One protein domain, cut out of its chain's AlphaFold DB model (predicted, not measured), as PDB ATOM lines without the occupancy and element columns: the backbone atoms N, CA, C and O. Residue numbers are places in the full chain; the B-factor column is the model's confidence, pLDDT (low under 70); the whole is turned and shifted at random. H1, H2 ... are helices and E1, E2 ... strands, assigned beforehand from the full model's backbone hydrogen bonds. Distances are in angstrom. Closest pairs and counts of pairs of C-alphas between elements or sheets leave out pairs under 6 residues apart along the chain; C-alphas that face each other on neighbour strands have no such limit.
ATOM      1  N   SER A   5      24.071  -2.263 -51.050       83.00
ATOM      2  CA  SER A   5      22.964  -1.494 -50.466       83.00
ATOM      3  C   SER A   5      23.052  -1.475 -48.935       83.00
ATOM      4  O   SER A   5      23.184  -2.528 -48.304       83.00
ATOM      5  N   ILE A   6      22.971  -0.282 -48.346       89.50
ATOM      6  CA  ILE A   6      22.811  -0.033 -46.913       89.50
ATOM      7  C   ILE A   6      21.317   0.110 -46.640       89.50
ATOM      8  O   ILE A   6      20.666   1.022 -47.152       89.50
ATOM      9  N   ARG A   7      20.775  -0.785 -45.809       89.56
ATOM     10  CA  ARG A   7      19.369  -0.723 -45.406       89.56
ATOM     11  C   ARG A   7      19.195   0.245 -44.251       89.56
ATOM     12  O   ARG A   7      19.766   0.022 -43.186       89.56
ATOM     13  N   LEU A   8      18.405   1.286 -44.471       89.69
ATOM     14  CA  LEU A   8      18.044   2.290 -43.482       89.69
ATOM     15  C   LEU A   8      16.786   1.853 -42.737       89.69
ATOM     16  O   LEU A   8      15.795   1.468 -43.360       89.69
ATOM     17  N   LYS A   9      16.829   1.945 -41.409       89.62
ATOM     18  CA  LYS A   9      15.683   1.721 -40.526       89.62
ATOM     19  C   LYS A   9      15.305   3.059 -39.889       89.62
ATOM     20  O   LYS A   9      16.049   3.518 -39.028       89.62
ATOM     21  N   PRO A  10      14.229   3.714 -40.346       89.19
ATOM     22  CA  PRO A  10      13.651   4.868 -39.684       89.19
ATOM     23  C   PRO A  10      13.251   4.543 -38.252       89.19
ATOM     24  O   PRO A  10      12.562   3.554 -37.998       89.19
ATOM     25  N   GLU A  11      13.651   5.411 -37.337       89.69
ATOM     26  CA  GLU A  11      13.251   5.394 -35.936       89.69
ATOM     27  C   GLU A  11      12.610   6.749 -35.597       89.69
ATOM     28  O   GLU A  11      13.074   7.777 -36.105       89.69
ATOM     29  N   PRO A  12      11.546   6.803 -34.776       88.44
ATOM     30  CA  PRO A  12      10.986   8.071 -34.323       88.44
ATOM     31  C   PRO A  12      12.048   8.937 -33.644       88.44
ATOM     32  O   PRO A  12      12.860   8.439 -32.858       88.44
ATOM     33  N   ILE A  13      12.026  10.244 -33.903       90.69
ATOM     34  CA  ILE A  13      12.850  11.179 -33.143       90.69
ATOM     35  C   ILE A  13      12.426  11.152 -31.664       90.69
ATOM     36  O   ILE A  13      11.254  11.284 -31.319       90.69
ATOM     37  N   THR A  14      13.388  10.939 -30.765       91.56
ATOM     38  CA  THR A  14      13.161  10.911 -29.313       91.56
ATOM     39  C   THR A  14      14.284  11.639 -28.595       91.56
ATOM     40  O   THR A  14      15.413  11.680 -29.088       91.56
ATOM     41  N   LEU A  15      14.003  12.172 -27.402       89.62
ATOM     42  CA  LEU A  15      15.022  12.854 -26.602       89.62
ATOM     43  C   LEU A  15      16.209  11.931 -26.287       89.62
ATOM     44  O   LEU A  15      17.347  12.345 -26.450       89.62
ATOM     45  N   ALA A  16      15.956  10.662 -25.950       91.31
ATOM     46  CA  ALA A  16      17.010   9.683 -25.672       91.31
ATOM     47  C   ALA A  16      17.942   9.454 -26.878       91.31
ATOM     48  O   ALA A  16      19.158   9.350 -26.720       91.31
ATOM     49  N   LEU A  17      17.381   9.406 -28.091       92.50
ATOM     50  CA  LEU A  17      18.167   9.244 -29.311       92.50
ATOM     51  C   LEU A  17      18.972  10.511 -29.638       92.50
ATOM     52  O   LEU A  17      20.134  10.418 -30.030       92.50
ATOM     53  N   LEU A  18      18.399  11.699 -29.419       94.69
ATOM     54  CA  LEU A  18      19.128  12.958 -29.573       94.69
ATOM     55  C   LEU A  18      20.236  13.122 -28.519       94.69
ATOM     56  O   LEU A  18      21.341  13.547 -28.848       94.69
ATOM     57  N   GLU A  19      19.997  12.735 -27.267       93.75
ATOM     58  CA  GLU A  19      21.015  12.711 -26.208       93.75
ATOM     59  C   GLU A  19      22.175  11.777 -26.564       93.75
ATOM     60  O   GLU A  19      23.340  12.124 -26.345       93.75
ATOM     61  N   GLN A  20      21.879  10.625 -27.173       95.19
ATOM     62  CA  GLN A  20      22.899   9.720 -27.692       95.19
ATOM     63  C   GLN A  20      23.722  10.380 -28.809       95.19
ATOM     64  O   GLN A  20      24.952  10.378 -28.745       95.19
ATOM     65  N   LEU A  21      23.072  10.978 -29.811       96.06
ATOM     66  CA  LEU A  21      23.759  11.668 -30.912       96.06
ATOM     67  C   LEU A  21      24.591  12.864 -30.417       96.06
ATOM     68  O   LEU A  21      25.659  13.156 -30.961       96.06
ATOM     69  N   GLN A  22      24.135  13.535 -29.358       95.12
ATOM     70  CA  GLN A  22      24.895  14.582 -28.688       95.12
ATOM     71  C   GLN A  22      26.139  14.020 -27.992       95.12
ATOM     72  O   GLN A  22      27.220  14.595 -28.116       95.12
ATOM     73  N   ALA A  23      26.020  12.891 -27.288       95.00
ATOM     74  CA  ALA A  23      27.161  12.221 -26.663       95.00
ATOM     75  C   ALA A  23      28.196  11.735 -27.697       95.00
ATOM     76  O   ALA A  23      29.390  11.692 -27.403       95.00
ATOM     77  N   GLU A  24      27.748  11.417 -28.915       94.62
ATOM     78  CA  GLU A  24      28.594  11.072 -30.065       94.62
ATOM     79  C   GLU A  24      29.238  12.308 -30.736       94.62
ATOM     80  O   GLU A  24      30.110  12.162 -31.593       94.62
ATOM     81  N   GLY A  25      28.871  13.527 -30.324       94.50
ATOM     82  CA  GLY A  25      29.430  14.771 -30.854       94.50
ATOM     83  C   GLY A  25      28.960  15.099 -32.272       94.50
ATOM     84  O   GLY A  25      29.706  15.728 -33.022       94.50
ATOM     85  N   LEU A  26      27.747  14.669 -32.632       95.94
ATOM     86  CA  LEU A  26      27.127  14.904 -33.943       95.94
ATOM     87  C   LEU A  26      26.105  16.046 -33.897       95.94
ATOM     88  O   LEU A  26      25.963  16.804 -34.853       95.94
ATOM     89  N   ILE A  27      25.412  16.190 -32.768       95.69
ATOM     90  CA  ILE A  27      24.444  17.264 -32.540       95.69
ATOM     91  C   ILE A  27      24.663  17.920 -31.171       95.69
ATOM     92  O   ILE A  27      25.430  17.436 -30.340       95.69
ATOM     93  N   ARG A  28      23.942  19.005 -30.911       92.62
ATOM     94  CA  ARG A  28      23.805  19.640 -29.603       92.62
ATOM     95  C   ARG A  28      22.346  20.016 -29.371       92.62
ATOM     96  O   ARG A  28      21.733  20.681 -30.197       92.62
ATOM     97  N   LEU A  29      21.795  19.602 -28.239       90.88
ATOM     98  CA  LEU A  29      20.444  19.950 -27.812       90.88
ATOM     99  C   LEU A  29      20.388  21.391 -27.294       90.88
ATOM    100  O   LEU A  29      21.335  21.884 -26.672       90.88
ATOM    101  N   PHE A  30      19.246  22.048 -27.499       86.06
ATOM    102  CA  PHE A  30      18.964  23.393 -26.989       86.06
ATOM    103  C   PHE A  30      18.565  23.351 -25.511       86.06
ATOM    104  O   PHE A  30      17.435  23.651 -25.129       86.06
ATOM    105  N   ASN A  31      19.512  22.970 -24.658       80.12
ATOM    106  CA  ASN A  31      19.303  22.969 -23.217       80.12
ATOM    107  C   ASN A  31      19.694  24.329 -22.620       80.12
ATOM    108  O   ASN A  31      20.796  24.814 -22.900       80.12
ATOM    109  N   PRO A  32      18.836  24.942 -21.782       76.94
ATOM    110  CA  PRO A  32      19.203  26.159 -21.076       76.94
ATOM    111  C   PRO A  32      20.392  25.878 -20.151       76.94
ATOM    112  O   PRO A  32      20.482  24.822 -19.519       76.94
ATOM    113  N   THR A  33      21.338  26.813 -20.089       80.50
ATOM    114  CA  THR A  33      22.502  26.683 -19.210       80.50
ATOM    115  C   THR A  33      22.093  26.919 -17.763       80.50
ATOM    116  O   THR A  33      21.138  27.650 -17.491       80.50
ATOM    117  N   GLU A  34      22.841  26.357 -16.812       82.25
ATOM    118  CA  GLU A  34      22.572  26.535 -15.380       82.25
ATOM    119  C   GLU A  34      22.446  28.019 -14.996       82.25
ATOM    120  O   GLU A  34      21.555  28.390 -14.237       82.25
ATOM    121  N   ARG A  35      23.258  28.886 -15.613       82.38
ATOM    122  CA  ARG A  35      23.194  30.340 -15.436       82.38
ATOM    123  C   ARG A  35      21.864  30.937 -15.901       82.38
ATOM    124  O   ARG A  35      21.317  31.788 -15.209       82.38
ATOM    125  N   THR A  36      21.353  30.516 -17.060       86.12
ATOM    126  CA  THR A  36      20.049  30.986 -17.566       86.12
ATOM    127  C   THR A  36      18.875  30.444 -16.749       86.12
ATOM    128  O   THR A  36      17.888  31.151 -16.568       86.12
ATOM    129  N   PRO A  53      32.059  31.496 -37.028       84.12
ATOM    130  CA  PRO A  53      33.237  32.187 -37.542       84.12
ATOM    131  C   PRO A  53      32.883  33.297 -38.543       84.12
ATOM    132  O   PRO A  53      32.035  33.119 -39.415       84.12
ATOM    133  N   GLU A  54      33.581  34.435 -38.472       85.62
ATOM    134  CA  GLU A  54      33.316  35.603 -39.331       85.62
ATOM    135  C   GLU A  54      33.397  35.266 -40.833       85.62
ATOM    136  O   GLU A  54      32.613  35.772 -41.636       85.62
ATOM    137  N   GLU A  55      34.299  34.356 -41.208       85.44
ATOM    138  CA  GLU A  55      34.483  33.869 -42.579       85.44
ATOM    139  C   GLU A  55      33.300  33.047 -43.124       85.44
ATOM    140  O   GLU A  55      33.202  32.859 -44.337       85.44
ATOM    141  N   TYR A  56      32.389  32.588 -42.259       84.75
ATOM    142  CA  TYR A  56      31.182  31.839 -42.630       84.75
ATOM    143  C   TYR A  56      29.946  32.746 -42.739       84.75
ATOM    144  O   TYR A  56      28.903  32.328 -43.251       84.75
ATOM    145  N   GLY A  57      30.061  34.008 -42.314       84.25
ATOM    146  CA  GLY A  57      28.956  34.960 -42.295       84.25
ATOM    147  C   GLY A  57      27.843  34.582 -41.304       84.25
ATOM    148  O   GLY A  57      27.926  33.577 -40.603       84.25
ATOM    149  N   PRO A  58      26.770  35.389 -41.215       85.00
ATOM    150  CA  PRO A  58      25.629  35.061 -40.371       85.00
ATOM    151  C   PRO A  58      24.879  33.844 -40.920       85.00
ATOM    152  O   PRO A  58      24.820  33.630 -42.136       85.00
ATOM    153  N   HIS A  59      24.223  33.102 -40.033       88.00
ATOM    154  CA  HIS A  59      23.269  32.084 -40.452       88.00
ATOM    155  C   HIS A  59      22.055  32.727 -41.141       88.00
ATOM    156  O   HIS A  59      21.569  33.788 -40.734       88.00
ATOM    157  N   LYS A  60      21.552  32.084 -42.197       90.06
ATOM    158  CA  LYS A  60      20.271  32.413 -42.837       90.06
ATOM    159  C   LYS A  60      19.233  31.362 -42.447       90.06
ATOM    160  O   LYS A  60      19.549  30.181 -42.439       90.06
ATOM    161  N   LEU A  61      18.003  31.788 -42.169       93.88
ATOM    162  CA  LEU A  61      16.870  30.896 -41.905       93.88
ATOM    163  C   LEU A  61      16.226  30.453 -43.225       93.88
ATOM    164  O   LEU A  61      15.938  31.284 -44.091       93.88
ATOM    165  N   ILE A  62      15.976  29.158 -43.365       93.38
ATOM    166  CA  ILE A  62      15.433  28.521 -44.562       93.38
ATOM    167  C   ILE A  62      14.207  27.707 -44.170       93.38
ATOM    168  O   ILE A  62      14.261  26.914 -43.240       93.38
ATOM    169  N   ALA A  63      13.112  27.862 -44.914       93.12
ATOM    170  CA  ALA A  63      11.998  26.920 -44.883       93.12
ATOM    171  C   ALA A  63      12.262  25.796 -45.893       93.12
ATOM    172  O   ALA A  63      12.441  26.055 -47.088       93.12
ATOM    173  N   VAL A  64      12.287  24.555 -45.423       93.31
ATOM    174  CA  VAL A  64      12.658  23.384 -46.213       93.31
ATOM    175  C   VAL A  64      11.433  22.511 -46.447       93.31
ATOM    176  O   VAL A  64      10.824  21.994 -45.516       93.31
ATOM    177  N   GLY A  65      11.085  22.324 -47.720       91.19
ATOM    178  CA  GLY A  65      10.117  21.325 -48.163       91.19
ATOM    179  C   GLY A  65      10.829  20.194 -48.900       91.19
ATOM    180  O   GLY A  65      11.366  20.397 -49.992       91.19
ATOM    181  N   VAL A  66      10.826  18.991 -48.328       89.31
ATOM    182  CA  VAL A  66      11.519  17.833 -48.905       89.31
ATOM    183  C   VAL A  66      10.537  16.961 -49.682       89.31
ATOM    184  O   VAL A  66       9.650  16.334 -49.118       89.31
ATOM    185  N   ASN A  67      10.723  16.883 -50.999       87.81
ATOM    186  CA  ASN A  67      10.033  15.920 -51.871       87.81
ATOM    187  C   ASN A  67      11.041  15.184 -52.765       87.81
ATOM    188  O   ASN A  67      10.868  15.065 -53.978       87.81
ATOM    189  N   LYS A  68      12.158  14.767 -52.161       85.38
ATOM    190  CA  LYS A  68      13.239  14.012 -52.802       85.38
ATOM    191  C   LYS A  68      13.327  12.628 -52.163       85.38
ATOM    192  O   LYS A  68      13.273  12.516 -50.947       85.38
ATOM    193  N   TYR A  69      13.502  11.600 -52.992       83.75
ATOM    194  CA  TYR A  69      13.538  10.188 -52.566       83.75
ATOM    195  C   TYR A  69      14.947   9.584 -52.592       83.75
ATOM    196  O   TYR A  69      15.157   8.444 -52.193       83.75
ATOM    197  N   LYS A  70      15.918  10.322 -53.144       80.50
ATOM    198  CA  LYS A  70      17.308   9.879 -53.245       80.50
ATOM    199  C   LYS A  70      18.096  10.439 -52.075       80.50
ATOM    200  O   LYS A  70      18.201  11.656 -51.949       80.50
ATOM    201  N   VAL A  71      18.686   9.543 -51.294       86.69
ATOM    202  CA  VAL A  71      19.634   9.883 -50.233       86.69
ATOM    203  C   VAL A  71      20.914  10.422 -50.866       86.69
ATOM    204  O   VAL A  71      21.528   9.758 -51.706       86.69
ATOM    205  N   ARG A  72      21.310  11.632 -50.470       87.06
ATOM    206  CA  ARG A  72      22.582  12.244 -50.859       87.06
ATOM    207  C   ARG A  72      23.121  13.033 -49.680       87.06
ATOM    208  O   ARG A  72      22.573  14.080 -49.366       87.06
ATOM    209  N   LEU A  73      24.187  12.531 -49.068       92.00
ATOM    210  CA  LEU A  73      24.788  13.154 -47.895       92.00
ATOM    211  C   LEU A  73      25.460  14.478 -48.264       92.00
ATOM    212  O   LEU A  73      26.141  14.582 -49.290       92.00
ATOM    213  N   GLY A  74      25.285  15.466 -47.401       92.00
ATOM    214  CA  GLY A  74      26.003  16.728 -47.405       92.00
ATOM    215  C   GLY A  74      26.597  17.005 -46.030       92.00
ATOM    216  O   GLY A  74      26.334  16.289 -45.064       92.00
ATOM    217  N   THR A  75      27.441  18.022 -45.947       92.38
ATOM    218  CA  THR A  75      27.889  18.572 -44.672       92.38
ATOM    219  C   THR A  75      28.180  20.056 -44.801       92.38
ATOM    220  O   THR A  75      28.468  20.553 -45.894       92.38
ATOM    221  N   HIS A  76      28.112  20.750 -43.672       88.88
ATOM    222  CA  HIS A  76      28.352  22.177 -43.569       88.88
ATOM    223  C   HIS A  76      29.673  22.423 -42.828       88.88
ATOM    224  O   HIS A  76      30.008  21.685 -41.894       88.88
ATOM    225  N   PRO A  77      30.441  23.446 -43.236       86.94
ATOM    226  CA  PRO A  77      31.647  23.867 -42.524       86.94
ATOM    227  C   PRO A  77      31.338  24.563 -41.186       86.94
ATOM    228  O   PRO A  77      32.240  24.672 -40.357       86.94
ATOM    229  N   ASP A  78      30.086  24.988 -40.979       90.38
ATOM    230  CA  ASP A  78      29.551  25.547 -39.733       90.38
ATOM    231  C   ASP A  78      28.393  24.693 -39.186       90.38
ATOM    232  O   ASP A  78      27.973  23.721 -39.818       90.38
ATOM    233  N   HIS A  79      27.903  25.049 -38.002       92.31
ATOM    234  CA  HIS A  79      26.710  24.492 -37.374       92.31
ATOM    235  C   HIS A  79      25.433  24.748 -38.199       92.31
ATOM    236  O   HIS A  79      25.372  25.681 -38.996       92.31
ATOM    237  N   GLU A  80      24.405  23.926 -37.991       93.06
ATOM    238  CA  GLU A  80      23.073  24.119 -38.579       93.06
ATOM    239  C   GLU A  80      21.992  23.817 -37.543       93.06
ATOM    240  O   GLU A  80      22.042  22.779 -36.891       93.06
ATOM    241  N   GLU A  81      21.007  24.694 -37.359       93.88
ATOM    242  CA  GLU A  81      19.904  24.425 -36.432       93.88
ATOM    243  C   GLU A  81      18.745  23.819 -37.188       93.88
ATOM    244  O   GLU A  81      18.329  24.356 -38.204       93.88
ATOM    245  N   PHE A  82      18.158  22.766 -36.634       95.88
ATOM    246  CA  PHE A  82      16.869  22.254 -37.060       95.88
ATOM    247  C   PHE A  82      15.796  22.818 -36.138       95.88
ATOM    248  O   PHE A  82      15.898  22.682 -34.920       95.88
ATOM    249  N   LEU A  83      14.761  23.422 -36.720       95.00
ATOM    250  CA  LEU A  83      13.523  23.780 -36.035       95.00
ATOM    251  C   LEU A  83      12.374  23.018 -36.690       95.00
ATOM    252  O   LEU A  83      12.038  23.237 -37.857       95.00
ATOM    253  N   ILE A  84      11.781  22.113 -35.927       93.94
ATOM    254  CA  ILE A  84      10.796  21.146 -36.397       93.94
ATOM    255  C   ILE A  84       9.423  21.584 -35.877       93.94
ATOM    256  O   ILE A  84       9.166  21.482 -34.677       93.94
ATOM    257  N   PRO A  85       8.526  22.097 -36.740       86.38
ATOM    258  CA  PRO A  85       7.173  22.446 -36.330       86.38
ATOM    259  C   PRO A  85       6.400  21.206 -35.888       86.38
ATOM    260  O   PRO A  85       6.667  20.094 -36.348       86.38
ATOM    261  N   ALA A  86       5.400  21.413 -35.036       81.12
ATOM    262  CA  ALA A  86       4.487  20.355 -34.634       81.12
ATOM    263  C   ALA A  86       3.611  19.938 -35.828       81.12
ATOM    264  O   ALA A  86       2.577  20.545 -36.099       81.12
ATOM    265  N   HIS A  87       4.054  18.906 -36.542       84.00
ATOM    266  CA  HIS A  87       3.260  18.170 -37.518       84.00
ATOM    267  C   HIS A  87       3.001  16.758 -37.000       84.00
ATOM    268  O   HIS A  87       3.862  16.154 -36.351       84.00
ATOM    269  N   GLY A  88       1.812  16.240 -37.288       74.12
ATOM    270  CA  GLY A  88       1.458  14.853 -37.049       74.12
ATOM    271  C   GLY A  88       1.680  13.991 -38.293       74.12
ATOM    272  O   GLY A  88       2.525  14.259 -39.150       74.12
ATOM    273  N   ASN A  89       0.895  12.921 -38.399       74.56
ATOM    274  CA  ASN A  89       0.989  11.950 -39.491       74.56
ATOM    275  C   ASN A  89       0.217  12.371 -40.759       74.56
ATOM    276  O   ASN A  89       0.143  11.600 -41.722       74.56
ATOM    277  N   GLU A  90      -0.383  13.559 -40.769       77.06
ATOM    278  CA  GLU A  90      -1.112  14.143 -41.899       77.06
ATOM    279  C   GLU A  90      -0.186  14.571 -43.048       77.06
ATOM    280  O   GLU A  90      -0.578  14.528 -44.219       77.06
ATOM    281  N   VAL A  91       1.067  14.910 -42.737       84.69
ATOM    282  CA  VAL A  91       2.093  15.242 -43.728       84.69
ATOM    283  C   VAL A  91       2.886  14.004 -44.159       84.69
ATOM    284  O   VAL A  91       2.829  12.932 -43.551       84.69
ATOM    285  N   LYS A  92       3.633  14.123 -45.258       86.75
ATOM    286  CA  LYS A  92       4.628  13.125 -45.653       86.75
ATOM    287  C   LYS A  92       5.662  12.968 -44.541       86.75
ATOM    288  O   LYS A  92       6.140  13.989 -44.041       86.75
ATOM    289  N   PRO A  93       6.075  11.731 -44.217       87.44
ATOM    290  CA  PRO A  93       7.185  11.539 -43.304       87.44
ATOM    291  C   PRO A  93       8.436  12.184 -43.903       87.44
ATOM    292  O   PRO A  93       8.727  12.040 -45.097       87.44
ATOM    293  N   VAL A  94       9.161  12.921 -43.074       92.50
ATOM    294  CA  VAL A  94      10.469  13.473 -43.420       92.50
ATOM    295  C   VAL A  94      11.490  12.724 -42.593       92.50
ATOM    296  O   VAL A  94      11.377  12.670 -41.366       92.50
ATOM    297  N   TYR A  95      12.474  12.143 -43.273       94.25
ATOM    298  CA  TYR A  95      13.561  11.439 -42.625       94.25
ATOM    299  C   TYR A  95      14.834  12.267 -42.666       94.25
ATOM    300  O   TYR A  95      15.225  12.746 -43.733       94.25
ATOM    301  N   LEU A  96      15.499  12.371 -41.520       96.00
ATOM    302  CA  LEU A  96      16.842  12.916 -41.387       96.00
ATOM    303  C   LEU A  96      17.823  11.758 -41.200       96.00
ATOM    304  O   LEU A  96      17.798  11.058 -40.187       96.00
ATOM    305  N   LEU A  97      18.681  11.542 -42.190       96.38
ATOM    306  CA  LEU A  97      19.760  10.565 -42.111       96.38
ATOM    307  C   LEU A  97      21.018  11.245 -41.586       96.38
ATOM    308  O   LEU A  97      21.471  12.205 -42.195       96.38
ATOM    309  N   ILE A  98      21.616  10.710 -40.526       97.25
ATOM    310  CA  ILE A  98      22.854  11.209 -39.918       97.25
ATOM    311  C   ILE A  98      23.905  10.101 -39.980       97.25
ATOM    312  O   ILE A  98      23.663   8.986 -39.514       97.25
ATOM    313  N   CYS A  99      25.076  10.385 -40.548       96.06
ATOM    314  CA  CYS A  99      26.218   9.479 -40.489       96.06
ATOM    315  C   CYS A  99      26.974   9.681 -39.177       96.06
ATOM    316  O   CYS A  99      27.303  10.805 -38.802       96.06
ATOM    317  N   ARG A 100      27.303   8.576 -38.514       95.19
ATOM    318  CA  ARG A 100      28.084   8.558 -37.273       95.19
ATOM    319  C   ARG A 100      29.594   8.645 -37.512       95.19
ATOM    320  O   ARG A 100      30.357   8.822 -36.569       95.19
ATOM    321  N   LEU A 101      30.031   8.512 -38.766       93.88
ATOM    322  CA  LEU A 101      31.427   8.653 -39.175       93.88
ATOM    323  C   LEU A 101      31.702  10.066 -39.680       93.88
ATOM    324  O   LEU A 101      30.863  10.687 -40.337       93.88
ATOM    325  N   ARG A 102      32.929  10.549 -39.468       89.88
ATOM    326  CA  ARG A 102      33.361  11.805 -40.091       89.88
ATOM    327  C   ARG A 102      33.582  11.615 -41.587       89.88
ATOM    328  O   ARG A 102      33.879  10.518 -42.057       89.88
ATOM    329  N   LYS A 103      33.529  12.717 -42.335       88.94
ATOM    330  CA  LYS A 103      33.703  12.761 -43.796       88.94
ATOM    331  C   LYS A 103      34.803  11.846 -44.350       88.94
ATOM    332  O   LYS A 103      34.532  11.003 -45.204       88.94
ATOM    333  N   GLU A 104      36.042  11.998 -43.881       90.00
ATOM    334  CA  GLU A 104      37.181  11.233 -44.413       90.00
ATOM    335  C   GLU A 104      37.096   9.735 -44.097       90.00
ATOM    336  O   GLU A 104      37.498   8.901 -44.910       90.00
ATOM    337  N   GLU A 105      36.526   9.386 -42.944       92.44
ATOM    338  CA  GLU A 105      36.314   8.003 -42.516       92.44
ATOM    339  C   GLU A 105      35.198   7.351 -43.330       92.44
ATOM    340  O   GLU A 105      35.385   6.250 -43.845       92.44
ATOM    341  N   ALA A 106      34.081   8.054 -43.539       91.94
ATOM    342  CA  ALA A 106      32.983   7.589 -44.379       91.94
ATOM    343  C   ALA A 106      33.447   7.343 -45.826       91.94
ATOM    344  O   ALA A 106      33.166   6.292 -46.403       91.94
ATOM    345  N   LEU A 107      34.236   8.264 -46.395       90.75
ATOM    346  CA  LEU A 107      34.823   8.113 -47.731       90.75
ATOM    347  C   LEU A 107      35.843   6.967 -47.800       90.75
ATOM    348  O   LEU A 107      35.907   6.250 -48.802       90.75
ATOM    349  N   ALA A 108      36.667   6.784 -46.765       91.25
ATOM    350  CA  ALA A 108      37.605   5.669 -46.696       91.25
ATOM    351  C   ALA A 108      36.873   4.322 -46.607       91.25
ATOM    352  O   ALA A 108      37.211   3.409 -47.365       91.25
ATOM    353  N   SER A 109      35.849   4.227 -45.758       91.38
ATOM    354  CA  SER A 109      34.999   3.045 -45.606       91.38
ATOM    355  C   SER A 109      34.212   2.735 -46.879       91.38
ATOM    356  O   SER A 109      34.143   1.577 -47.290       91.38
ATOM    357  N   ASP A 110      33.699   3.749 -47.584       89.88
ATOM    358  CA  ASP A 110      33.050   3.553 -48.884       89.88
ATOM    359  C   ASP A 110      34.030   2.981 -49.912       89.88
ATOM    360  O   ASP A 110      33.758   1.938 -50.509       89.88
ATOM    361  N   ARG A 111      35.225   3.580 -50.049       88.25
ATOM    362  CA  ARG A 111      36.282   3.074 -50.946       88.25
ATOM    363  C   ARG A 111      36.673   1.633 -50.621       88.25
ATOM    364  O   ARG A 111      36.938   0.857 -51.541       88.25
ATOM    365  N   GLN A 112      36.704   1.271 -49.342       89.44
ATOM    366  CA  GLN A 112      37.057  -0.071 -48.877       89.44
ATOM    367  C   GLN A 112      35.894  -1.071 -48.958       89.44
ATOM    368  O   GLN A 112      36.146  -2.273 -48.951       89.44
ATOM    369  N   GLY A 113      34.649  -0.615 -49.137       86.94
ATOM    370  CA  GLY A 113      33.476  -1.496 -49.146       86.94
ATOM    371  C   GLY A 113      33.018  -1.917 -47.744       86.94
ATOM    372  O   GLY A 113      32.464  -3.002 -47.603       86.94
ATOM    373  N   THR A 114      33.329  -1.128 -46.710       90.81
ATOM    374  CA  THR A 114      33.172  -1.508 -45.295       90.81
ATOM    375  C   THR A 114      32.119  -0.706 -44.534       90.81
ATOM    376  O   THR A 114      32.005  -0.914 -43.329       90.81
ATOM    377  N   LEU A 115      31.373   0.188 -45.198       92.25
ATOM    378  CA  LEU A 115      30.250   0.895 -44.574       92.25
ATOM    379  C   LEU A 115      29.131  -0.085 -44.213       92.25
ATOM    380  O   LEU A 115      28.831  -1.009 -44.975       92.25
ATOM    381  N   LYS A 116      28.506   0.133 -43.059       91.94
ATOM    382  CA  LYS A 116      27.425  -0.706 -42.535       91.94
ATOM    383  C   LYS A 116      26.230   0.143 -42.116       91.94
ATOM    384  O   LYS A 116      26.336   1.355 -41.979       91.94
ATOM    385  N   THR A 117      25.087  -0.502 -41.896       90.00
ATOM    386  CA  THR A 117      23.868   0.174 -41.420       90.00
ATOM    387  C   THR A 117      24.094   0.885 -40.086       90.00
ATOM    388  O   THR A 117      23.566   1.972 -39.898       90.00
ATOM    389  N   GLU A 118      24.910   0.323 -39.190       91.44
ATOM    390  CA  GLU A 118      25.176   0.897 -37.865       91.44
ATOM    391  C   GLU A 118      25.986   2.202 -37.914       91.44
ATOM    392  O   GLU A 118      26.033   2.924 -36.923       91.44
ATOM    393  N   ASP A 119      26.596   2.529 -39.059       94.81
ATOM    394  CA  ASP A 119      27.289   3.803 -39.274       94.81
ATOM    395  C   ASP A 119      26.303   4.964 -39.517       94.81
ATOM    396  O   ASP A 119      26.727   6.107 -39.708       94.81
ATOM    397  N   PHE A 120      24.992   4.694 -39.528       94.94
ATOM    398  CA  PHE A 120      23.944   5.665 -39.824       94.94
ATOM    399  C   PHE A 120      22.787   5.590 -38.822       94.94
ATOM    400  O   PHE A 120      22.376   4.516 -38.395       94.94
ATOM    401  N   THR A 121      22.212   6.749 -38.515       95.50
ATOM    402  CA  THR A 121      20.949   6.891 -37.781       95.50
ATOM    403  C   THR A 121      19.932   7.547 -38.709       95.50
ATOM    404  O   THR A 121      20.212   8.609 -39.260       95.50
ATOM    405  N   CYS A 122      18.764   6.934 -38.905       95.00
ATOM    406  CA  CYS A 122      17.698   7.471 -39.753       95.00
ATOM    407  C   CYS A 122      16.513   7.880 -38.874       95.00
ATOM    408  O   CYS A 122      15.802   7.022 -38.364       95.00
ATOM    409  N   LEU A 123      16.302   9.180 -38.688       94.38
ATOM    410  CA  LEU A 123      15.269   9.730 -37.811       94.38
ATOM    411  C   LEU A 123      14.010  10.071 -38.604       94.38
ATOM    412  O   LEU A 123      14.121  10.742 -39.620       94.38
ATOM    413  N   SER A 124      12.826   9.688 -38.127       92.31
ATOM    414  CA  SER A 124      11.555  10.282 -38.562       92.31
ATOM    415  C   SER A 124      11.313  11.566 -37.775       92.31
ATOM    416  O   SER A 124      11.183  11.510 -36.552       92.31
ATOM    417  N   LEU A 125      11.265  12.712 -38.459       91.69
ATOM    418  CA  LEU A 125      11.152  14.025 -37.812       91.69
ATOM    419  C   LEU A 125       9.762  14.301 -37.227       91.69
ATOM    420  O   LEU A 125       9.648  15.098 -36.303       91.69
ATOM    421  N   TYR A 126       8.721  13.649 -37.749       88.38
ATOM    422  CA  TYR A 126       7.346  13.835 -37.293       88.38
ATOM    423  C   TYR A 126       6.745  12.526 -36.757       88.38
ATOM    424  O   TYR A 126       7.019  11.463 -37.331       88.38
ATOM    425  N   PRO A 127       5.913  12.599 -35.700       84.88
ATOM    426  CA  PRO A 127       5.776  13.742 -34.788       84.88
ATOM    427  C   PRO A 127       7.027  13.905 -33.899       84.88
ATOM    428  O   PRO A 127       7.578  12.914 -33.419       84.88
ATOM    429  N   ALA A 128       7.459  15.145 -33.646       85.06
ATOM    430  CA  ALA A 128       8.555  15.432 -32.716       85.06
ATOM    431  C   ALA A 128       8.021  15.602 -31.278       85.06
ATOM    432  O   ALA A 128       7.126  16.423 -31.062       85.06
ATOM    433  N   PRO A 129       8.526  14.855 -30.276       81.50
ATOM    434  CA  PRO A 129       8.111  15.021 -28.887       81.50
ATOM    435  C   PRO A 129       8.709  16.288 -28.261       81.50
ATOM    436  O   PRO A 129       9.722  16.813 -28.722       81.50
ATOM    437  N   ARG A 130       8.122  16.727 -27.140       81.31
ATOM    438  CA  ARG A 130       8.611  17.892 -26.391       81.31
ATOM    439  C   ARG A 130      10.076  17.742 -25.973       81.31
ATOM    440  O   ARG A 130      10.441  16.750 -25.347       81.31
ATOM    441  N   GLY A 131      10.884  18.755 -26.268       82.75
ATOM    442  CA  GLY A 131      12.336  18.780 -26.083       82.75
ATOM    443  C   GLY A 131      13.144  18.275 -27.287       82.75
ATOM    444  O   GLY A 131      14.368  18.366 -27.253       82.75
ATOM    445  N   ALA A 132      12.496  17.754 -28.334       88.62
ATOM    446  CA  ALA A 132      13.140  17.271 -29.559       88.62
ATOM    447  C   ALA A 132      12.821  18.132 -30.797       88.62
ATOM    448  O   ALA A 132      13.266  17.814 -31.896       88.62
ATOM    449  N   GLU A 133      12.070  19.223 -30.632       91.31
ATOM    450  CA  GLU A 133      11.644  20.114 -31.718       91.31
ATOM    451  C   GLU A 133      12.779  21.013 -32.230       91.31
ATOM    452  O   GLU A 133      12.647  21.628 -33.287       91.31
ATOM    453  N   MET A 134      13.884  21.121 -31.482       93.25
ATOM    454  CA  MET A 134      15.008  21.978 -31.839       93.25
ATOM    455  C   MET A 134      16.355  21.409 -31.382       93.25
ATOM    456  O   MET A 134      16.550  21.090 -30.208       93.25
ATOM    457  N   PHE A 135      17.310  21.324 -32.307       94.62
ATOM    458  CA  PHE A 135      18.692  20.923 -32.031       94.62
ATOM    459  C   PHE A 135      19.656  21.526 -33.061       94.62
ATOM    460  O   PHE A 135      19.264  21.854 -34.176       94.62
ATOM    461  N   THR A 136      20.931  21.652 -32.696       94.44
ATOM    462  CA  THR A 136      22.014  22.048 -33.602       94.44
ATOM    463  C   THR A 136      22.711  20.802 -34.139       94.44
ATOM    464  O   THR A 136      23.265  20.024 -33.367       94.44
ATOM    465  N   MET A 137      22.741  20.624 -35.451       95.25
ATOM    466  CA  MET A 137      23.678  19.759 -36.156       95.25
ATOM    467  C   MET A 137      25.088  20.361 -36.087       95.25
ATOM    468  O   MET A 137      25.296  21.536 -36.396       95.25
ATOM    469  N   LEU A 138      26.080  19.584 -35.648       94.31
ATOM    470  CA  LEU A 138      27.443  20.095 -35.499       94.31
ATOM    471  C   LEU A 138      28.188  20.129 -36.839       94.31
ATOM    472  O   LEU A 138      28.031  19.228 -37.667       94.31
ATOM    473  N   ALA A 139      29.038  21.144 -37.019       91.44
ATOM    474  CA  ALA A 139      29.869  21.322 -38.207       91.44
ATOM    475  C   ALA A 139      30.624  20.035 -38.590       91.44
ATOM    476  O   ALA A 139      31.204  19.351 -37.741       91.44
ATOM    477  N   GLY A 140      30.640  19.706 -39.882       91.38
ATOM    478  CA  GLY A 140      31.293  18.504 -40.406       91.38
ATOM    479  C   GLY A 140      30.518  17.191 -40.216       91.38
ATOM    480  O   GLY A 140      31.011  16.140 -40.641       91.38
ATOM    481  N   THR A 141      29.319  17.221 -39.621       95.56
ATOM    482  CA  THR A 141      28.426  16.053 -39.543       95.56
ATOM    483  C   THR A 141      27.806  15.785 -40.908       95.56
ATOM    484  O   THR A 141      27.209  16.683 -41.508       95.56
ATOM    485  N   LEU A 142      27.961  14.561 -41.425       96.31
ATOM    486  CA  LEU A 142      27.334  14.186 -42.690       96.31
ATOM    487  C   LEU A 142      25.866  13.844 -42.454       96.31
ATOM    488  O   LEU A 142      25.565  12.947 -41.664       96.31
ATOM    489  N   HIS A 143      24.968  14.490 -43.181       96.12
ATOM    490  CA  HIS A 143      23.543  14.218 -43.070       96.12
ATOM    491  C   HIS A 143      22.790  14.571 -44.356       96.12
ATOM    492  O   HIS A 143      23.371  15.112 -45.300       96.12
ATOM    493  N   CYS A 144      21.518  14.183 -44.436       94.38
ATOM    494  CA  CYS A 144      20.592  14.675 -45.454       94.38
ATOM    495  C   CYS A 144      19.138  14.384 -45.101       94.38
ATOM    496  O   CYS A 144      18.838  13.422 -44.386       94.38
ATOM    497  N   GLU A 145      18.237  15.112 -45.751       93.88
ATOM    498  CA  GLU A 145      16.800  14.951 -45.606       93.88
ATOM    499  C   GLU A 145      16.186  14.352 -46.868       93.88
ATOM    500  O   GLU A 145      16.482  14.737 -48.007       93.88
ATOM    501  N   PHE A 146      15.292  13.393 -46.671       92.69
ATOM    502  CA  PHE A 146      14.552  12.759 -47.754       92.69
ATOM    503  C   PHE A 146      13.153  12.354 -47.287       92.69
ATOM    504  O   PHE A 146      12.821  12.393 -46.105       92.69
ATOM    505  N   THR A 147      12.302  11.988 -48.237       91.06
ATOM    506  CA  THR A 147      10.956  11.465 -47.978       91.06
ATOM    507  C   THR A 147      10.700  10.247 -48.866       91.06
ATOM    508  O   THR A 147      11.567   9.835 -49.644       91.06
ATOM    509  N   ILE A 148       9.501   9.683 -48.782       85.88
ATOM    510  CA  ILE A 148       9.016   8.593 -49.631       85.88
ATOM    511  C   ILE A 148       7.980   9.078 -50.662       85.88
ATOM    512  O   ILE A 148       7.363  10.135 -50.492       85.88
ATOM    513  N   PRO A 149       7.776   8.330 -51.764       80.75
ATOM    514  CA  PRO A 149       6.681   8.590 -52.696       80.75
ATOM    515  C   PRO A 149       5.309   8.545 -52.003       80.75
ATOM    516  O   PRO A 149       5.069   7.695 -51.153       80.75
ATOM    517  N   GLY A 150       4.393   9.433 -52.393       79.94
ATOM    518  CA  GLY A 150       3.022   9.471 -51.874       79.94
ATOM    519  C   GLY A 150       2.310  10.789 -52.179       79.94
ATOM    520  O   GLY A 150       2.945  11.744 -52.637       79.94
ATOM    521  N   ASP A 151       1.010  10.845 -51.883       78.88
ATOM    522  CA  ASP A 151       0.136  11.985 -52.219       78.88
ATOM    523  C   ASP A 151      -0.107  12.950 -51.045       78.88
ATOM    524  O   ASP A 151      -0.729  13.995 -51.222       78.88
ATOM    525  N   LYS A 152       0.415  12.642 -49.847       80.75
ATOM    526  CA  LYS A 152       0.326  13.532 -48.678       80.75
ATOM    527  C   LYS A 152       1.034  14.876 -48.920       80.75
ATOM    528  O   LYS A 152       1.991  14.961 -49.700       80.75
ATOM    529  N   ALA A 153       0.587  15.914 -48.212       85.75
ATOM    530  CA  ALA A 153       1.239  17.223 -48.208       85.75
ATOM    531  C   ALA A 153       2.679  17.120 -47.670       85.75
ATOM    532  O   ALA A 153       2.977  16.266 -46.841       85.75
ATOM    533  N   ILE A 154       3.597  17.962 -48.148       89.19
ATOM    534  CA  ILE A 154       4.983  17.989 -47.649       89.19
ATOM    535  C   ILE A 154       4.976  18.604 -46.248       89.19
ATOM    536  O   ILE A 154       4.422  19.688 -46.097       89.19
ATOM    537  N   GLY A 155       5.597  17.948 -45.265       86.88
ATOM    538  CA  GLY A 155       5.831  18.526 -43.940       86.88
ATOM    539  C   GLY A 155       7.031  19.471 -43.987       86.88
ATOM    540  O   GLY A 155       8.144  18.986 -44.212       86.88
ATOM    541  N   PRO A 156       6.843  20.798 -43.878       92.38
ATOM    542  CA  PRO A 156       7.954  21.731 -43.872       92.38
ATOM    543  C   PRO A 156       8.637  21.767 -42.501       92.38
ATOM    544  O   PRO A 156       7.992  21.744 -41.456       92.38
ATOM    545  N   PHE A 157       9.953  21.916 -42.503       95.06
ATOM    546  CA  PHE A 157      10.729  22.275 -41.316       95.06
ATOM    547  C   PHE A 157      11.592  23.487 -41.636       95.06
ATOM    548  O   PHE A 157      11.671  23.921 -42.789       95.06
ATOM    549  N   TYR A 158      12.212  24.064 -40.617       96.69
ATOM    550  CA  TYR A 158      13.114  25.185 -40.797       96.69
ATOM    551  C   TYR A 158      14.522  24.768 -40.425       96.69
ATOM    552  O   TYR A 158      14.716  24.022 -39.467       96.69
ATOM    553  N   VAL A 159      15.492  25.271 -41.179       94.94
ATOM    554  CA  VAL A 159      16.899  25.150 -40.821       94.94
ATOM    555  C   VAL A 159      17.601  26.485 -40.886       94.94
ATOM    556  O   VAL A 159      17.157  27.402 -41.583       94.94
ATOM    557  N   THR A 160      18.709  26.596 -40.182       92.50
ATOM    558  CA  THR A 160      19.657  27.697 -40.330       92.50
ATOM    559  C   THR A 160      20.982  27.164 -40.840       92.50
ATOM    560  O   THR A 160      21.522  26.225 -40.287       92.50
ATOM    561  N   GLU A 161      21.551  27.786 -41.865       87.50
ATOM    562  CA  GLU A 161      22.889  27.430 -42.357       87.50
ATOM    563  C   GLU A 161      23.704  28.697 -42.622       87.50
ATOM    564  O   GLU A 161      23.142  29.790 -42.780       87.50
ATOM    565  N   SER A 162      25.025  28.556 -42.747       86.44
ATOM    566  CA  SER A 162      25.904  29.631 -43.216       86.44
ATOM    567  C   SER A 162      25.354  30.279 -44.498       86.44
ATOM    568  O   SER A 162      25.013  29.626 -45.495       86.44
ATOM    569  N   ARG A 163      25.243  31.613 -44.492       85.44
ATOM    570  CA  ARG A 163      24.826  32.355 -45.686       85.44
ATOM    571  C   ARG A 163      25.874  32.271 -46.794       85.44
ATOM    572  O   ARG A 163      25.494  32.184 -47.963       85.44
ATOM    573  N   ASP A 164      27.150  32.317 -46.414       83.56
ATOM    574  CA  ASP A 164      28.260  32.617 -47.320       83.56
ATOM    575  C   ASP A 164      29.058  31.369 -47.746       83.56
ATOM    576  O   ASP A 164      29.774  31.432 -48.749       83.56
ATOM    577  N   LEU A 165      28.890  30.222 -47.072       79.69
ATOM    578  CA  LEU A 165      29.490  28.947 -47.473       79.69
ATOM    579  C   LEU A 165      28.443  27.899 -47.890       79.69
ATOM    580  O   LEU A 165      27.480  27.663 -47.163       79.69
ATOM    581  N   PRO A 166      28.620  27.240 -49.050       75.56
ATOM    582  CA  PRO A 166      27.689  26.224 -49.529       75.56
ATOM    583  C   PRO A 166      27.909  24.856 -48.866       75.56
ATOM    584  O   PRO A 166      29.012  24.532 -48.425       75.56
ATOM    585  N   ILE A 167      26.869  24.017 -48.918       84.25
ATOM    586  CA  ILE A 167      26.919  22.586 -48.578       84.25
ATOM    587  C   ILE A 167      28.010  21.881 -49.384       84.25
ATOM    588  O   ILE A 167      28.041  21.956 -50.619       84.25
ATOM    589  N   GLU A 168      28.846  21.108 -48.697       88.75
ATOM    590  CA  GLU A 168      29.744  20.158 -49.333       88.75
ATOM    591  C   GLU A 168      29.039  18.808 -49.522       88.75
ATOM    592  O   GLU A 168      28.785  18.073 -48.570       88.75
ATOM    593  N   TRP A 169      28.724  18.467 -50.772       88.19
ATOM    594  CA  TRP A 169      28.080  17.197 -51.116       88.19
ATOM    595  C   TRP A 169      29.077  16.037 -51.152       88.19
ATOM    596  O   TRP A 169      30.147  16.147 -51.754       88.19
ATOM    597  N   ILE A 170      28.686  14.897 -50.579       88.06
ATOM    598  CA  ILE A 170      29.487  13.673 -50.524       88.06
ATOM    599  C   ILE A 170      28.882  12.610 -51.440       88.06
ATOM    600  O   ILE A 170      27.758  12.152 -51.235       88.06
ATOM    601  N   ASP A 171      29.659  12.172 -52.430       79.94
ATOM    602  CA  ASP A 171      29.259  11.105 -53.345       79.94
ATOM    603  C   ASP A 171      29.926   9.775 -52.935       79.94
ATOM    604  O   ASP A 171      31.125   9.556 -53.144       79.94
ATOM    605  N   LEU A 172      29.136   8.872 -52.344       84.25
ATOM    606  CA  LEU A 172      29.540   7.491 -52.060       84.25
ATOM    607  C   LEU A 172      29.420   6.663 -53.347       84.25
ATOM    608  O   LEU A 172      28.358   6.597 -53.964       84.25
ATOM    609  N   ASN A 173      30.518   6.052 -53.788       78.19
ATOM    610  CA  ASN A 173      30.612   5.410 -55.103       78.19
ATOM    611  C   ASN A 173      30.394   3.893 -55.051       78.19
ATOM    612  O   ASN A 173      30.171   3.266 -56.092       78.19
ATOM    613  N   ARG A 174      30.512   3.277 -53.866       81.62
ATOM    614  CA  ARG A 174      30.348   1.828 -53.680       81.62
ATOM    615  C   ARG A 174      29.090   1.448 -52.919       81.62
ATOM    616  O   ARG A 174      28.638   0.321 -53.104       81.62
ATOM    617  N   HIS A 175      28.501   2.353 -52.147       83.19
ATOM    618  CA  HIS A 175      27.270   2.074 -51.411       83.19
ATOM    619  C   HIS A 175      26.088   2.892 -51.924       83.19
ATOM    620  O   HIS A 175      26.239   4.023 -52.378       83.19
ATOM    621  N   SER A 176      24.907   2.287 -51.873       83.94
ATOM    622  CA  SER A 176      23.617   2.953 -52.081       83.94
ATOM    623  C   SER A 176      22.757   2.774 -50.834       83.94
ATOM    624  O   SER A 176      23.076   1.946 -49.986       83.94
ATOM    625  N   PHE A 177      21.691   3.558 -50.703       87.94
ATOM    626  CA  PHE A 177      20.788   3.491 -49.558       87.94
ATOM    627  C   PHE A 177      19.419   2.980 -49.993       87.94
ATOM    628  O   PHE A 177      18.867   3.453 -50.987       87.94
ATOM    629  N   GLU A 178      18.860   2.053 -49.222       84.50
ATOM    630  CA  GLU A 178      17.502   1.542 -49.397       84.50
ATOM    631  C   GLU A 178      16.753   1.638 -48.068       84.50
ATOM    632  O   GLU A 178      17.261   1.222 -47.030       84.50
ATOM    633  N   LEU A 179      15.535   2.174 -48.092       81.69
ATOM    634  CA  LEU A 179      14.669   2.189 -46.917       81.69
ATOM    635  C   LEU A 179      14.102   0.783 -46.680       81.69
ATOM    636  O   LEU A 179      13.619   0.143 -47.618       81.69
ATOM    637  N   ASP A 180      14.138   0.292 -45.444       77.19
ATOM    638  CA  ASP A 180      13.545  -1.001 -45.116       77.19
ATOM    639  C   ASP A 180      12.010  -0.901 -45.123       77.19
ATOM    640  O   ASP A 180      11.403  -0.397 -44.186       77.19
TER     641      ASP A 180
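AT A GLANCE: This is residues 5 to 36 and 53 to 180 of the 897 residues of an uncharacterized protein of Cohnella endophytica (UniProt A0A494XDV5). A twisted five-stranded sheet, E3 E8 E5 E10 E4, and a smaller four-stranded sheet, E2 E7 E6 E9, stand partly face to face, with helix H1 beside their E3 and E2 ends. The short pair E1 and E11 lies beyond the smaller sheet, and helix H2 lies at the far end of E11. The printed part has 160 residues, with two named helices and eleven named strands in the order E1 E2 H1 E3 E4 E5 E6 H2 E7 E8 E9 E10 E11. The large sheet is antiparallel, the smaller mixed, and E1 and E11 parallel; the class is mixed, helices and strands, with under half of the residues in named elements. The whole is compact, with a radius of gyration of the C-alphas of 15.6 A, and spans 47 by 41 by 30 A.

IN THESE COORDINATES: The large sheet holds E3, residues 27 to 29; E8, 134 to 137; E5, 80 to 83; E10, 157 to 162, 17.0 A long; and E4, 59 to 64, 14.9 A, beginning at C-alpha 59 (23.269, 32.084, -40.452). The smaller holds E2, 10 to 12; E7, 120 to 124, 13.3 A; E6, 95 to 99, 13.0 A; and E9, 143 to 146. E1, 5 to 8, begins at C-alpha 5 (22.964, -1.494, -50.466), and E11, 175 to 179, 13.4 A, ends at C-alpha 179 (14.669, 2.189, -46.917). H1, 15 to 23, is 12.2 A long, and H2, 103 to 112, is 14.2 A.

HOW THE PARTS SIT: The large sheet is only just strongly twisted, with C-alphas up to 4.1 A off its best plane. N 28 and O 136 of E3 and E8 are 2.7 A apart, N 82 and O 135 of E5 and E8 2.8 A, N 83 and O 158 of E5 and E10 2.8 A, and N 62 and O 159 of E4 and E10 2.8 A, within hydrogen-bond range. H1 is on this sheet, height 6.6 A, only just over E3 with 3 C-alphas; their closest C-alphas, Gln 22 and Arg 28, are 5.3 A apart. H1 only grazes the smaller sheet with residues 17 to 21. There, N 124 and O 11 of E7 and E2, N 98 and O 121 of E6 and E7, each 2.8 A, and N 97 and O 144 of E6 and E9, 2.9 A, are within range. E1 runs on into E2 at 14 degrees; N 6 and O 176 of E1 and E11 are 2.8 A apart. H2 is not on either sheet; its closest C-alpha to E11 is Asp 110, 6.5 A from His 175. In H1 and H2 every O i to N i+4 pair is within hydrogen-bond range.

THE WHOLE: The C-alphas farthest apart, Arg 35 and Arg 174, are 48.2 A apart. Residues 37 to 52 are not printed; C-alphas 36 and 53 are 24.0 A apart across this cut. Long links join E4 to E5, E5 to E6 and E10 to E11. The mean pLDDT of the printed part is 89.0, and no printed residue is under 70.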